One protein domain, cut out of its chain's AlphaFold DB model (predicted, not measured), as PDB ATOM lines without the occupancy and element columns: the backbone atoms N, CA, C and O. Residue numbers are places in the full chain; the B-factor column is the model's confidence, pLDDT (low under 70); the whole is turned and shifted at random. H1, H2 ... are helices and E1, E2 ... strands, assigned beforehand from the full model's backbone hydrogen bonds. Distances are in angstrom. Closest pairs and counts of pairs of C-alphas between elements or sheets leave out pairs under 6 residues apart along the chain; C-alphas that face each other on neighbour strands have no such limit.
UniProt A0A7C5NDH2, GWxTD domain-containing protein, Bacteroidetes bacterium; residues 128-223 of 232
ATOM      1  N   SER A 128     119.771 -17.644 190.673       91.75
ATOM      2  CA  SER A 128     118.458 -17.173 190.210       91.75
ATOM      3  C   SER A 128     118.536 -16.607 188.793       91.75
ATOM      4  O   SER A 128     117.669 -16.868 187.963       91.75
ATOM      5  N   GLU A 129     119.595 -15.848 188.511       88.69
ATOM      6  CA  GLU A 129     119.821 -15.203 187.222       88.69
ATOM      7  C   GLU A 129     121.316 -15.181 186.893       88.69
ATOM      8  O   GLU A 129     122.168 -15.066 187.779       88.69
ATOM      9  N   VAL A 130     121.636 -15.285 185.603       90.19
ATOM     10  CA  VAL A 130     122.992 -15.109 185.080       90.19
ATOM     11  C   VAL A 130     122.943 -14.112 183.934       90.19
ATOM     12  O   VAL A 130     122.285 -14.359 182.925       90.19
ATOM     13  N   ILE A 131     123.684 -13.017 184.071       87.81
ATOM     14  CA  ILE A 131     123.937 -12.070 182.986       87.81
ATOM     15  C   ILE A 131     125.323 -12.361 182.427       87.81
ATOM     16  O   ILE A 131     126.317 -12.218 183.134       87.81
ATOM     17  N   THR A 132     125.391 -12.725 181.149       89.44
ATOM     18  CA  THR A 132     126.653 -12.963 180.439       89.44
ATOM     19  C   THR A 132     126.945 -11.814 179.476       89.44
ATOM     20  O   THR A 132     126.067 -11.343 178.743       89.44
ATOM     21  N   ARG A 133     128.198 -11.358 179.471       88.75
ATOM     22  CA  ARG A 133     128.721 -10.334 178.563       88.75
ATOM     23  C   ARG A 133     130.002 -10.850 177.932       88.75
ATOM     24  O   ARG A 133     131.076 -10.749 178.507       88.75
ATOM     25  N   GLU A 134     129.876 -11.445 176.748       86.44
ATOM     26  CA  GLU A 134     131.018 -12.025 176.025       86.44
ATOM     27  C   GLU A 134     131.783 -10.991 175.194       86.44
ATOM     28  O   GLU A 134     132.988 -11.111 174.991       86.44
ATOM     29  N   SER A 135     131.079  -9.973 174.699       79.69
ATOM     30  CA  SER A 135     131.635  -8.959 173.811       79.69
ATOM     31  C   SER A 135     131.190  -7.581 174.271       79.69
ATOM     32  O   SER A 135     130.126  -7.094 173.894       79.69
ATOM     33  N   GLU A 136     132.009  -6.974 175.123       75.94
ATOM     34  CA  GLU A 136     131.890  -5.574 175.508       75.94
ATOM     35  C   GLU A 136     133.157  -4.829 175.049       75.94
ATOM     36  O   GLU A 136     134.264  -5.342 175.247       75.94
ATOM     37  N   PRO A 137     133.053  -3.651 174.401       72.81
ATOM     38  CA  PRO A 137     134.230  -2.936 173.895       72.81
ATOM     39  C   PRO A 137     135.236  -2.570 174.994       72.81
ATOM     40  O   PRO A 137     136.449  -2.680 174.807       72.81
ATOM     41  N   THR A 138     134.720  -2.198 176.162       75.31
ATOM     42  CA  THR A 138     135.466  -1.589 177.268       75.31
ATOM     43  C   THR A 138     135.864  -2.581 178.363       75.31
ATOM     44  O   THR A 138     136.687  -2.242 179.212       75.31
ATOM     45  N   ALA A 139     135.347  -3.814 178.331       81.06
ATOM     46  CA  ALA A 139     135.609  -4.851 179.327       81.06
ATOM     47  C   ALA A 139     136.000  -6.190 178.673       81.06
ATOM     48  O   ALA A 139     135.630  -6.466 177.528       81.06
ATOM     49  N   PRO A 140     136.786  -7.045 179.352       88.19
ATOM     50  CA  PRO A 140     136.906  -8.448 178.968       88.19
ATOM     51  C   PRO A 140     135.580  -9.192 179.215       88.19
ATOM     52  O   PRO A 140     134.716  -8.653 179.896       88.19
ATOM     53  N   PRO A 141     135.413 -10.435 178.728       91.56
ATOM     54  CA  PRO A 141     134.220 -11.221 179.021       91.56
ATOM     55  C   PRO A 141     133.973 -11.380 180.527       91.56
ATOM     56  O   PRO A 141     134.904 -11.697 181.278       91.56
ATOM     57  N   TYR A 142     132.725 -11.200 180.961       92.75
ATOM     58  CA  TYR A 142     132.317 -11.383 182.355       92.75
ATOM     59  C   TYR A 142     130.899 -11.953 182.494       92.75
ATOM     60  O   TYR A 142     130.067 -11.881 181.589       92.75
ATOM     61  N   GLU A 143     130.644 -12.548 183.655       93.94
ATOM     62  CA  GLU A 143     129.347 -13.053 184.086       93.94
ATOM     63  C   GLU A 143     128.990 -12.449 185.440       93.94
ATOM     64  O   GLU A 143     129.831 -12.373 186.337       93.94
ATOM     65  N   ILE A 144     127.726 -12.071 185.604       93.12
ATOM     66  CA  ILE A 144     127.163 -11.670 186.889       93.12
ATOM     67  C   ILE A 144     126.113 -12.702 187.277       93.12
ATOM     68  O   ILE A 144     125.152 -12.919 186.543       93.12
ATOM     69  N   TRP A 145     126.322 -13.364 188.408       95.38
ATOM     70  CA  TRP A 145     125.403 -14.361 188.945       95.38
ATOM     71  C   TRP A 145     124.652 -13.765 190.124       95.38
ATOM     72  O   TRP A 145     125.277 -13.250 191.052       95.38
ATOM     73  N   PHE A 146     123.329 -13.874 190.101       92.06
ATOM     74  CA  PHE A 146     122.438 -13.364 191.136       92.06
ATOM     75  C   PHE A 146     121.831 -14.515 191.927       92.06
ATOM     76  O   PHE A 146     121.418 -15.525 191.361       92.06
ATOM     77  N   TYR A 147     121.740 -14.333 193.235       91.94
ATOM     78  CA  TYR A 147     121.075 -15.231 194.163       91.94
ATOM     79  C   TYR A 147     120.110 -14.407 195.012       91.94
ATOM     80  O   TYR A 147     120.536 -13.584 195.828       91.94
ATOM     81  N   ASP A 148     118.807 -14.647 194.859       90.44
ATOM     82  CA  ASP A 148     117.797 -13.980 195.696       90.44
ATOM     83  C   ASP A 148     117.984 -14.346 197.167       90.44
ATOM     84  O   ASP A 148     117.828 -13.504 198.055       90.44
ATOM     85  N   ARG A 149     118.359 -15.608 197.410       90.06
ATOM     86  CA  ARG A 149     118.665 -16.148 198.727       90.06
ATOM     87  C   ARG A 149     119.740 -17.228 198.654       90.06
ATOM     88  O   ARG A 149     119.710 -18.080 197.772       90.06
ATOM     89  N   ILE A 150     120.646 -17.212 199.624       91.00
ATOM     90  CA  ILE A 150     121.605 -18.280 199.900       91.00
ATOM     91  C   ILE A 150     121.226 -18.916 201.239       91.00
ATOM     92  O   ILE A 150     121.219 -18.246 202.271       91.00
ATOM     93  N   GLU A 151     120.900 -20.210 201.219       85.75
ATOM     94  CA  GLU A 151     120.307 -20.921 202.362       85.75
ATOM     95  C   GLU A 151     121.282 -21.131 203.532       85.75
ATOM     96  O   GLU A 151     120.852 -21.171 204.682       85.75
ATOM     97  N   GLN A 152     122.588 -21.249 203.270       81.06
ATOM     98  CA  GLN A 152     123.592 -21.579 204.291       81.06
ATOM     99  C   GLN A 152     123.683 -20.525 205.404       81.06
ATOM    100  O   GLN A 152     123.834 -20.893 206.566       81.06
ATOM    101  N   ASP A 153     123.574 -19.245 205.041       81.88
ATOM    102  CA  ASP A 153     123.788 -18.092 205.930       81.88
ATOM    103  C   ASP A 153     122.613 -17.089 205.901       81.88
ATOM    104  O   ASP A 153     122.759 -15.948 206.344       81.88
ATOM    105  N   ASP A 154     121.464 -17.499 205.347       88.88
ATOM    106  CA  ASP A 154     120.252 -16.684 205.140       88.88
ATOM    107  C   ASP A 154     120.531 -15.304 204.514       88.88
ATOM    108  O   ASP A 154     119.949 -14.279 204.874       88.88
ATOM    109  N   GLN A 155     121.466 -15.264 203.563       90.81
ATOM    110  CA  GLN A 155     121.816 -14.034 202.858       90.81
ATOM    111  C   GLN A 155     120.882 -13.819 201.683       90.81
ATOM    112  O   GLN A 155     120.440 -14.783 201.064       90.81
ATOM    113  N   ARG A 156     120.597 -12.562 201.354       91.56
ATOM    114  CA  ARG A 156     119.709 -12.199 200.248       91.56
ATOM    115  C   ARG A 156     120.383 -11.231 199.302       91.56
ATOM    116  O   ARG A 156     121.251 -10.471 199.727       91.56
ATOM    117  N   ASN A 157     119.921 -11.224 198.056       89.00
ATOM    118  CA  ASN A 157     120.416 -10.339 197.001       89.00
ATOM    119  C   ASN A 157     121.938 -10.441 196.817       89.00
ATOM    120  O   ASN A 157     122.654  -9.439 196.706       89.00
ATOM    121  N   ILE A 158     122.433 -11.676 196.833       93.06
ATOM    122  CA  ILE A 158     123.848 -11.952 196.662       93.06
ATOM    123  C   ILE A 158     124.198 -11.938 195.182       93.06
ATOM    124  O   ILE A 158     123.440 -12.405 194.333       93.06
ATOM    125  N   LYS A 159     125.361 -11.379 194.878       93.00
ATOM    126  CA  LYS A 159     125.869 -11.200 193.532       93.00
ATOM    127  C   LYS A 159     127.326 -11.616 193.481       93.00
ATOM    128  O   LYS A 159     128.116 -11.243 194.346       93.00
ATOM    129  N   PHE A 160     127.678 -12.353 192.440       96.12
ATOM    130  CA  PHE A 160     129.051 -12.714 192.109       96.12
ATOM    131  C   PHE A 160     129.382 -12.175 190.726       96.12
ATOM    132  O   PHE A 160     128.574 -12.302 189.812       96.12
ATOM    133  N   ILE A 161     130.569 -11.603 190.571       95.56
ATOM    134  CA  ILE A 161     131.106 -11.165 189.286       95.56
ATOM    135  C   ILE A 161     132.292 -12.055 188.962       95.56
ATOM    136  O   ILE A 161     133.288 -12.058 189.691       95.56
ATOM    137  N   PHE A 162     132.199 -12.772 187.853       96.31
ATOM    138  CA  PHE A 162     133.293 -13.553 187.304       96.31
ATOM    139  C   PHE A 162     133.779 -12.922 186.012       96.31
ATOM    140  O   PHE A 162     132.966 -12.442 185.232       96.31
ATOM    141  N   TYR A 163     135.078 -12.959 185.738       94.19
ATOM    142  CA  TYR A 163     135.627 -12.393 184.506       94.19
ATOM    143  C   TYR A 163     136.819 -13.181 183.980       94.19
ATOM    144  O   TYR A 163     137.460 -13.925 184.723       94.19
ATOM    145  N   ILE A 164     137.122 -12.995 182.698       91.69
ATOM    146  CA  ILE A 164     138.315 -13.540 182.051       91.69
ATOM    147  C   ILE A 164     139.409 -12.456 182.041       91.69
ATOM    148  O   ILE A 164     139.355 -11.535 181.228       91.69
ATOM    149  N   PRO A 165     140.436 -12.521 182.910       87.31
ATOM    150  CA  PRO A 165     141.412 -11.437 183.063       87.31
ATOM    151  C   PRO A 165     142.372 -11.313 181.878       87.31
ATOM    152  O   PRO A 165     142.998 -10.269 181.687       87.31
ATOM    153  N   SER A 166     142.559 -12.395 181.122       80.56
ATOM    154  CA  SER A 166     143.439 -12.441 179.958       80.56
ATOM    155  C   SER A 166     143.039 -13.588 179.040       80.56
ATOM    156  O   SER A 166     142.557 -14.610 179.515       80.56
ATOM    157  N   LEU A 167     143.333 -13.467 177.744       70.06
ATOM    158  CA  LEU A 167     143.083 -14.528 176.756       70.06
ATOM    159  C   LEU A 167     143.855 -15.832 177.046       70.06
ATOM    160  O   LEU A 167     143.479 -16.885 176.546       70.06
ATOM    161  N   ALA A 168     144.930 -15.770 177.841       68.38
ATOM    162  CA  ALA A 168     145.705 -16.946 178.242       68.38
ATOM    163  C   ALA A 168     145.013 -17.765 179.345       68.38
ATOM    164  O   ALA A 168     145.162 -18.983 179.398       68.38
ATOM    165  N   HIS A 169     144.255 -17.101 180.221       64.25
ATOM    166  CA  HIS A 169     143.368 -17.748 181.184       64.25
ATOM    167  C   HIS A 169     142.001 -17.884 180.522       64.25
ATOM    168  O   HIS A 169     141.160 -17.011 180.669       64.25
ATOM    169  N   ASN A 170     141.761 -18.956 179.772       72.56
ATOM    170  CA  ASN A 170     140.452 -19.193 179.150       72.56
ATOM    171  C   ASN A 170     139.385 -19.660 180.167       72.56
ATOM    172  O   ASN A 170     138.543 -20.494 179.851       72.56
ATOM    173  N   ASP A 171     139.453 -19.148 181.396       87.81
ATOM    174  CA  ASP A 171     138.567 -19.473 182.503       87.81
ATOM    175  C   ASP A 171     138.161 -18.205 183.247       87.81
ATOM    176  O   ASP A 171     138.935 -17.262 183.421       87.81
ATOM    177  N   TYR A 172     136.915 -18.218 183.698       93.69
ATOM    178  CA  TYR A 172     136.336 -17.169 184.517       93.69
ATOM    179  C   TYR A 172     136.834 -17.294 185.956       93.69
ATOM    180  O   TYR A 172     136.640 -18.338 186.585       93.69
ATOM    181  N   ILE A 173     137.407 -16.214 186.482       94.75
ATOM    182  CA  ILE A 173     137.809 -16.095 187.888       94.75
ATOM    183  C   ILE A 173     136.877 -15.144 188.636       94.75
ATOM    184  O   ILE A 173     136.333 -14.208 188.047       94.75
ATOM    185  N   LEU A 174     136.710 -15.352 189.939       97.00
ATOM    186  CA  LEU A 174     135.925 -14.499 190.819       97.00
ATOM    187  C   LEU A 174     136.629 -13.151 190.987       97.00
ATOM    188  O   LEU A 174     137.703 -13.039 191.590       97.00
ATOM    189  N   LEU A 175     135.984 -12.111 190.471       95.50
ATOM    190  CA  LEU A 175     136.425 -10.732 190.597       95.50
ATOM    191  C   LEU A 175     135.919 -10.103 191.896       95.50
ATOM    192  O   LEU A 175     136.681  -9.431 192.595       95.50
ATOM    193  N   HIS A 176     134.635 -10.307 192.198       94.94
ATOM    194  CA  HIS A 176     133.941  -9.673 193.316       94.94
ATOM    195  C   HIS A 176     132.699 -10.453 193.742       94.94
ATOM    196  O   HIS A 176     131.990 -11.008 192.907       94.94
ATOM    197  N   SER A 177     132.393 -10.413 195.034       95.31
ATOM    198  CA  SER A 177     131.115 -10.821 195.599       95.31
ATOM    199  C   SER A 177     130.752  -9.963 196.813       95.31
ATOM    200  O   SER A 177     131.625  -9.520 197.570       95.31
ATOM    201  N   ASN A 178     129.450  -9.759 197.021       92.62
ATOM    202  CA  ASN A 178     128.899  -9.239 198.277       92.62
ATOM    203  C   ASN A 178     128.504 -10.366 199.261       92.62
ATOM    204  O   ASN A 178     128.039 -10.078 200.365       92.62
ATOM    205  N   CYS A 179     128.714 -11.636 198.895       93.88
ATOM    206  CA  CYS A 179     128.531 -12.789 199.775       93.88
ATOM    207  C   CYS A 179     129.547 -12.762 200.921       93.88
ATOM    208  O   CYS A 179     130.743 -12.529 200.715       93.88
ATOM    209  N   ARG A 180     129.101 -13.046 202.148       92.19
ATOM    210  CA  ARG A 180     130.023 -13.109 203.296       92.19
ATOM    211  C   ARG A 180     130.963 -14.302 203.143       92.19
ATOM    212  O   ARG A 180     130.538 -15.390 202.781       92.19
ATOM    213  N   GLY A 181     132.235 -14.092 203.469       91.25
ATOM    214  CA  GLY A 181     133.262 -15.133 203.385       91.25
ATOM    215  C   GLY A 181     133.819 -15.358 201.978       91.25
ATOM    216  O   GLY A 181     134.729 -16.166 201.828       91.25
ATOM    217  N   GLU A 182     133.324 -14.632 200.974       95.12
ATOM    218  CA  GLU A 182     133.833 -14.665 199.603       95.12
ATOM    219  C   GLU A 182     134.720 -13.451 199.307       95.12
ATOM    220  O   GLU A 182     134.813 -12.506 200.099       95.12
ATOM    221  N   ARG A 183     135.392 -13.464 198.149       95.69
ATOM    222  CA  ARG A 183     136.235 -12.343 197.716       95.69
ATOM    223  C   ARG A 183     135.399 -11.070 197.571       95.69
ATOM    224  O   ARG A 183     134.654 -10.915 196.609       95.69
ATOM    225  N   ASN A 184     135.616 -10.113 198.466       94.56
ATOM    226  CA  ASN A 184     135.073  -8.768 198.345       94.56
ATOM    227  C   ASN A 184     136.153  -7.818 197.809       94.56
ATOM    228  O   ASN A 184     137.148  -7.547 198.475       94.56
ATOM    229  N   ASN A 185     135.967  -7.343 196.580       92.69
ATOM    230  CA  ASN A 185     136.878  -6.414 195.909       92.69
ATOM    231  C   ASN A 185     136.176  -5.069 195.675       92.69
ATOM    232  O   ASN A 185     135.489  -4.943 194.667       92.69
ATOM    233  N   PRO A 186     136.293  -4.066 196.557       88.56
ATOM    234  CA  PRO A 186     135.599  -2.784 196.387       88.56
ATOM    235  C   PRO A 186     135.984  -2.024 195.109       88.56
ATOM    236  O   PRO A 186     135.229  -1.177 194.643       88.56
ATOM    237  N   THR A 187     137.149  -2.336 194.537       86.81
ATOM    238  CA  THR A 187     137.692  -1.732 193.314       86.81
ATOM    239  C   THR A 187     137.471  -2.593 192.067       86.81
ATOM    240  O   THR A 187     138.096  -2.346 191.037       86.81
ATOM    241  N   TRP A 188     136.586  -3.596 192.139       88.12
ATOM    242  CA  TRP A 188     136.333  -4.555 191.058       88.12
ATOM    243  C   TRP A 188     136.043  -3.894 189.719       88.12
ATOM    244  O   TRP A 188     136.484  -4.375 188.681       88.12
ATOM    245  N   PHE A 189     135.339  -2.768 189.754       82.44
ATOM    246  CA  PHE A 189     134.992  -2.019 188.567       82.44
ATOM    247  C   PHE A 189     136.244  -1.571 187.816       82.44
ATOM    248  O   PHE A 189     136.438  -1.904 186.651       82.44
ATOM    249  N   TYR A 190     137.131  -0.844 188.498       80.88
ATOM    250  CA  TYR A 190     138.381  -0.385 187.904       80.88
ATOM    251  C   TYR A 190     139.192  -1.570 187.383       80.88
ATOM    252  O   TYR A 190     139.745  -1.501 186.294       80.88
ATOM    253  N   GLU A 191     139.234  -2.687 188.111       87.12
ATOM    254  CA  GLU A 191     139.934  -3.889 187.652       87.12
ATOM    255  C   GLU A 191     139.333  -4.461 186.354       87.12
ATOM    256  O   GLU A 191     140.096  -4.801 185.448       87.12
ATOM    257  N   LEU A 192     138.003  -4.493 186.226       85.94
ATOM    258  CA  LEU A 192     137.308  -4.982 185.033       85.94
ATOM    259  C   LEU A 192     137.560  -4.090 183.808       85.94
ATOM    260  O   LEU A 192     137.851  -4.600 182.728       85.94
ATOM    261  N   TYR A 193     137.511  -2.768 183.982       80.31
ATOM    262  CA  TYR A 193     137.574  -1.800 182.878       80.31
ATOM    263  C   TYR A 193     138.973  -1.192 182.637       80.31
ATOM    264  O   TYR A 193     139.185  -0.497 181.647       80.31
ATOM    265  N   SER A 194     139.967  -1.454 183.495       72.00
ATOM    266  CA  SER A 194     141.312  -0.847 183.387       72.00
ATOM    267  C   SER A 194     142.193  -1.413 182.270       72.00
ATOM    268  O   SER A 194     143.157  -0.762 181.869       72.00
ATOM    269  N   LYS A 195     141.926  -2.638 181.798       59.31
ATOM    270  CA  LYS A 195     142.901  -3.423 181.014       59.31
ATOM    271  C   LYS A 195     142.696  -3.418 179.498       59.31
ATOM    272  O   LYS A 195     143.521  -4.001 178.792       59.31
ATOM    273  N   ARG A 196     141.665  -2.756 178.962       53.66
ATOM    274  CA  ARG A 196     141.508  -2.582 177.507       53.66
ATOM    275  C   ARG A 196     141.828  -1.145 177.105       53.66
ATOM    276  O   ARG A 196     141.231  -0.205 177.612       53.66
ATOM    277  N   ASN A 197     142.779  -0.996 176.175       46.47
ATOM    278  CA  ASN A 197     143.081   0.249 175.458       46.47
ATOM    279  C   ASN A 197     141.880   0.642 174.579       46.47
ATOM    280  O   ASN A 197     141.959   0.562 173.355       46.47
ATOM    281  N   ASP A 198     140.761   1.033 175.182       49.00
ATOM    282  CA  ASP A 198     139.701   1.704 174.446       49.00
ATOM    283  C   ASP A 198     139.954   3.215 174.492       49.00
ATOM    284  O   ASP A 198     139.982   3.853 175.550       49.00
ATOM    285  N   SER A 199     140.156   3.784 173.308       49.66
ATOM    286  CA  SER A 199     140.230   5.222 173.052       49.66
ATOM    287  C   SER A 199     139.056   5.973 173.689       49.66
ATOM    288  O   SER A 199     139.221   7.115 174.104       49.66
ATOM    289  N   ASN A 200     137.886   5.334 173.804       49.66
ATOM    290  CA  ASN A 200     136.671   5.948 174.332       49.66
ATOM    291  C   ASN A 200     136.710   6.161 175.854       49.66
ATOM    292  O   ASN A 200     136.303   7.224 176.312       49.66
ATOM    293  N   VAL A 201     137.275   5.229 176.635       51.06
ATOM    294  CA  VAL A 201     137.452   5.404 178.096       51.06
ATOM    295  C   VAL A 201     138.587   6.390 178.391       51.06
ATOM    296  O   VAL A 201     138.493   7.181 179.324       51.06
ATOM    297  N   ARG A 202     139.626   6.427 177.542       49.88
ATOM    298  CA  ARG A 202     140.672   7.469 177.592       49.88
ATOM    299  C   ARG A 202     140.140   8.887 177.359       49.88
ATOM    300  O   ARG A 202     140.763   9.834 177.829       49.88
ATOM    301  N   ASN A 203     139.033   9.023 176.629       53.00
ATOM    302  CA  ASN A 203     138.433  10.309 176.274       53.00
ATOM    303  C   ASN A 203     137.317  10.750 177.236       53.00
ATOM    304  O   ASN A 203     136.861  11.890 177.139       53.00
ATOM    305  N   MET A 204     136.872   9.887 178.156       56.38
ATOM    306  CA  MET A 204     135.935  10.285 179.205       56.38
ATOM    307  C   MET A 204     136.651  11.166 180.227       56.38
ATOM    308  O   MET A 204     137.755  10.858 180.683       56.38
ATOM    309  N   LYS A 205     136.019  12.276 180.606       60.88
ATOM    310  CA  LYS A 205     136.554  13.116 181.677       60.88
ATOM    311  C   LYS A 205     136.403  12.400 183.031       60.88
ATOM    312  O   LYS A 205     135.426  11.669 183.198       60.88
ATOM    313  N   PRO A 206     137.318  12.603 183.999       62.34
ATOM    314  CA  PRO A 206     137.306  11.898 185.288       62.34
ATOM    315  C   PRO A 206     135.948  11.890 186.010       62.34
ATOM    316  O   PRO A 206     135.555  10.873 186.569       62.34
ATOM    317  N   ASP A 207     135.205  12.990 185.925       68.31
ATOM    318  CA  ASP A 207     133.856  13.187 186.465       68.31
ATOM    319  C   ASP A 207     132.786  12.312 185.792       68.31
ATOM    320  O   ASP A 207     131.903  11.783 186.466       68.31
ATOM    321  N   GLN A 208     132.870  12.106 184.477       64.69
ATOM    322  CA  GLN A 208     131.947  11.224 183.753       64.69
ATOM    323  C   GLN A 208     132.197   9.762 184.103       64.69
ATOM    324  O   GLN A 208     131.255   8.995 184.291       64.69
ATOM    325  N   ILE A 209     133.475   9.398 184.224       62.94
ATOM    326  CA  ILE A 209     133.859   8.059 184.638       62.94
ATOM    327  C   ILE A 209     133.364   7.810 186.073       62.94
ATOM    328  O   ILE A 209     132.777   6.770 186.343       62.94
ATOM    329  N   GLU A 210     133.490   8.792 186.968       66.00
ATOM    330  CA  GLU A 210     133.000   8.706 188.348       66.00
ATOM    331  C   GLU A 210     131.476   8.647 188.480       66.00
ATOM    332  O   GLU A 210     130.957   7.870 189.284       66.00
ATOM    333  N   SER A 211     130.734   9.378 187.649       66.56
ATOM    334  CA  SER A 211     129.275   9.245 187.585       66.56
ATOM    335  C   SER A 211     128.851   7.844 187.131       66.56
ATOM    336  O   SER A 211     128.009   7.219 187.773       66.56
ATOM    337  N   PHE A 212     129.475   7.324 186.072       64.00
ATOM    338  CA  PHE A 212     129.222   5.975 185.561       64.00
ATOM    339  C   PHE A 212     129.603   4.890 186.585       64.00
ATOM    340  O   PHE A 212     128.845   3.945 186.804       64.00
ATOM    341  N   TYR A 213     130.732   5.064 187.289       63.34
ATOM    342  CA  TYR A 213     131.151   4.194 188.395       63.34
ATOM    343  C   TYR A 213     130.088   4.126 189.488       63.34
ATOM    344  O   TYR A 213     129.737   3.038 189.949       63.34
ATOM    345  N   ASN A 214     129.570   5.280 189.902       67.75
ATOM    346  CA  ASN A 214     128.561   5.348 190.946       67.75
ATOM    347  C   ASN A 214     127.238   4.736 190.487       67.75
ATOM    348  O   ASN A 214     126.617   4.018 191.259       67.75
ATOM    349  N   GLU A 215     126.826   4.943 189.240       66.62
ATOM    350  CA  GLU A 215     125.597   4.362 188.694       66.62
ATOM    351  C   GLU A 215     125.646   2.830 188.650       66.62
ATOM    352  O   GLU A 215     124.753   2.159 189.176       66.62
ATOM    353  N   LEU A 216     126.726   2.261 188.114       63.84
ATOM    354  CA  LEU A 216     126.872   0.811 188.002       63.84
ATOM    355  C   LEU A 216     127.077   0.132 189.354       63.84
ATOM    356  O   LEU A 216     126.506  -0.933 189.610       63.84
ATOM    357  N   LYS A 217     127.833   0.766 190.252       65.56
ATOM    358  CA  LYS A 217     127.979   0.303 191.633       65.56
ATOM    359  C   LYS A 217     126.651   0.372 192.384       65.56
ATOM    360  O   LYS A 217     126.254  -0.613 192.995       65.56
ATOM    361  N   ASN A 218     125.914   1.475 192.271       65.00
ATOM    362  CA  ASN A 218     124.590   1.607 192.877       65.00
ATOM    363  C   ASN A 218     123.597   0.591 192.294       65.00
ATOM    364  O   ASN A 218     122.760   0.075 193.029       65.00
ATOM    365  N   SER A 219     123.701   0.253 191.008       64.38
ATOM    366  CA  SER A 219     122.915  -0.818 190.384       64.38
ATOM    367  C   SER A 219     123.273  -2.203 190.954       64.38
ATOM    368  O   SER A 219     122.397  -3.017 191.279       64.38
ATOM    369  N   PHE A 220     124.567  -2.467 191.160       66.44
ATOM    370  CA  PHE A 220     125.036  -3.678 191.831       66.44
ATOM    371  C   PHE A 220     124.616  -3.730 193.313       66.44
ATOM    372  O   PHE A 220     124.259  -4.800 193.794       66.44
ATOM    373  N   ASP A 221     124.546  -2.611 194.024       66.38
ATOM    374  CA  ASP A 221     124.250  -2.605 195.463       66.38
ATOM    375  C   ASP A 221     122.736  -2.557 195.783       66.38
ATOM    376  O   ASP A 221     122.302  -3.122 196.786       66.38
ATOM    377  N   ASN A 222     121.893  -1.966 194.923       58.03
ATOM    378  CA  ASN A 222     120.494  -1.628 195.256       58.03
ATOM    379  C   ASN A 222     119.404  -2.540 194.637       58.03
ATOM    380  O   ASN A 222     118.306  -2.074 194.349       58.03
ATOM    381  N   ASN A 223     119.647  -3.843 194.443       52.69
ATOM    382  CA  ASN A 223     118.635  -4.820 193.961       52.69
ATOM    383  C   ASN A 223     118.059  -4.631 192.541       52.69
ATOM    384  O   ASN A 223     117.063  -5.269 192.198       52.69
TER     385      ASN A 223
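What this domain is: This is residues 128 to 223 of the 232 residues of the protein "GWxTD domain-containing protein" of Bacteroidetes bacterium (UniProt A0A7C5NDH2). A twisted wall of four strands has the short helix H1 packed over one face, and the long helix H3 lies beyond H1, its residues 220 to 221 just grazing the sheet. The tiny helix H2, which comes between H1 and H3 along the chain, lies far out at one end of the domain, its centre 19.0 A from the mean of the C-alphas, and residues 202 to 208, of which 206 to 208 belong to H3, stick out. The 96 printed residues have four named strands, then three named helices; the sheet, in the order E1, E2, E3, E4, is antiparallel, and the class is mixed. The whole is compact, radius of gyration of the C-alphas 14.2 A, spanning 44 by 33 by 21 A.

How they stand to each other: E1, residues 129 to 133, E2, residues 142 to 150, E3, residues 155 to 163, and E4, residues 173 to 177, form a meander, each strand the antiparallel neighbour and hairpin partner of the one before. N 131 and O 144 are 2.9 A apart, N 145 and O 160 2.9 A, and N 161 and O 176 2.8 A, within hydrogen-bond range. H1, residues 188 to 193, is on the sheet at a height of 9.7 A; its closest C-alphas to E4 are Trp 188 and His 176, 6.1 A. H3, residues 206 to 221, is close to H1 but not clearly touching; the closest C-alphas are Phe 189 and Tyr 213, 7.3 A. Every O i to N i+4 pair in H1 and H3 is within hydrogen-bond range; H2, residues 199 to 202, is too short for one.

Where its parts are: E1 begins at C-alpha 129 (119.821, -15.203, 187.222). E2 is 21.7 A long and bends by 62 degrees at residue 147; E3 is 23.0 A. H3, 22.0 A, ends at C-alpha 221 (124.250, -2.605, 195.463).

The domain as a whole: The C-alphas farthest apart, Gln 152 and Asn 203, are 45.0 A apart. The printed part has no cut and no long link. Model confidence is under 70 at residues 168 to 169 and 195 to 223.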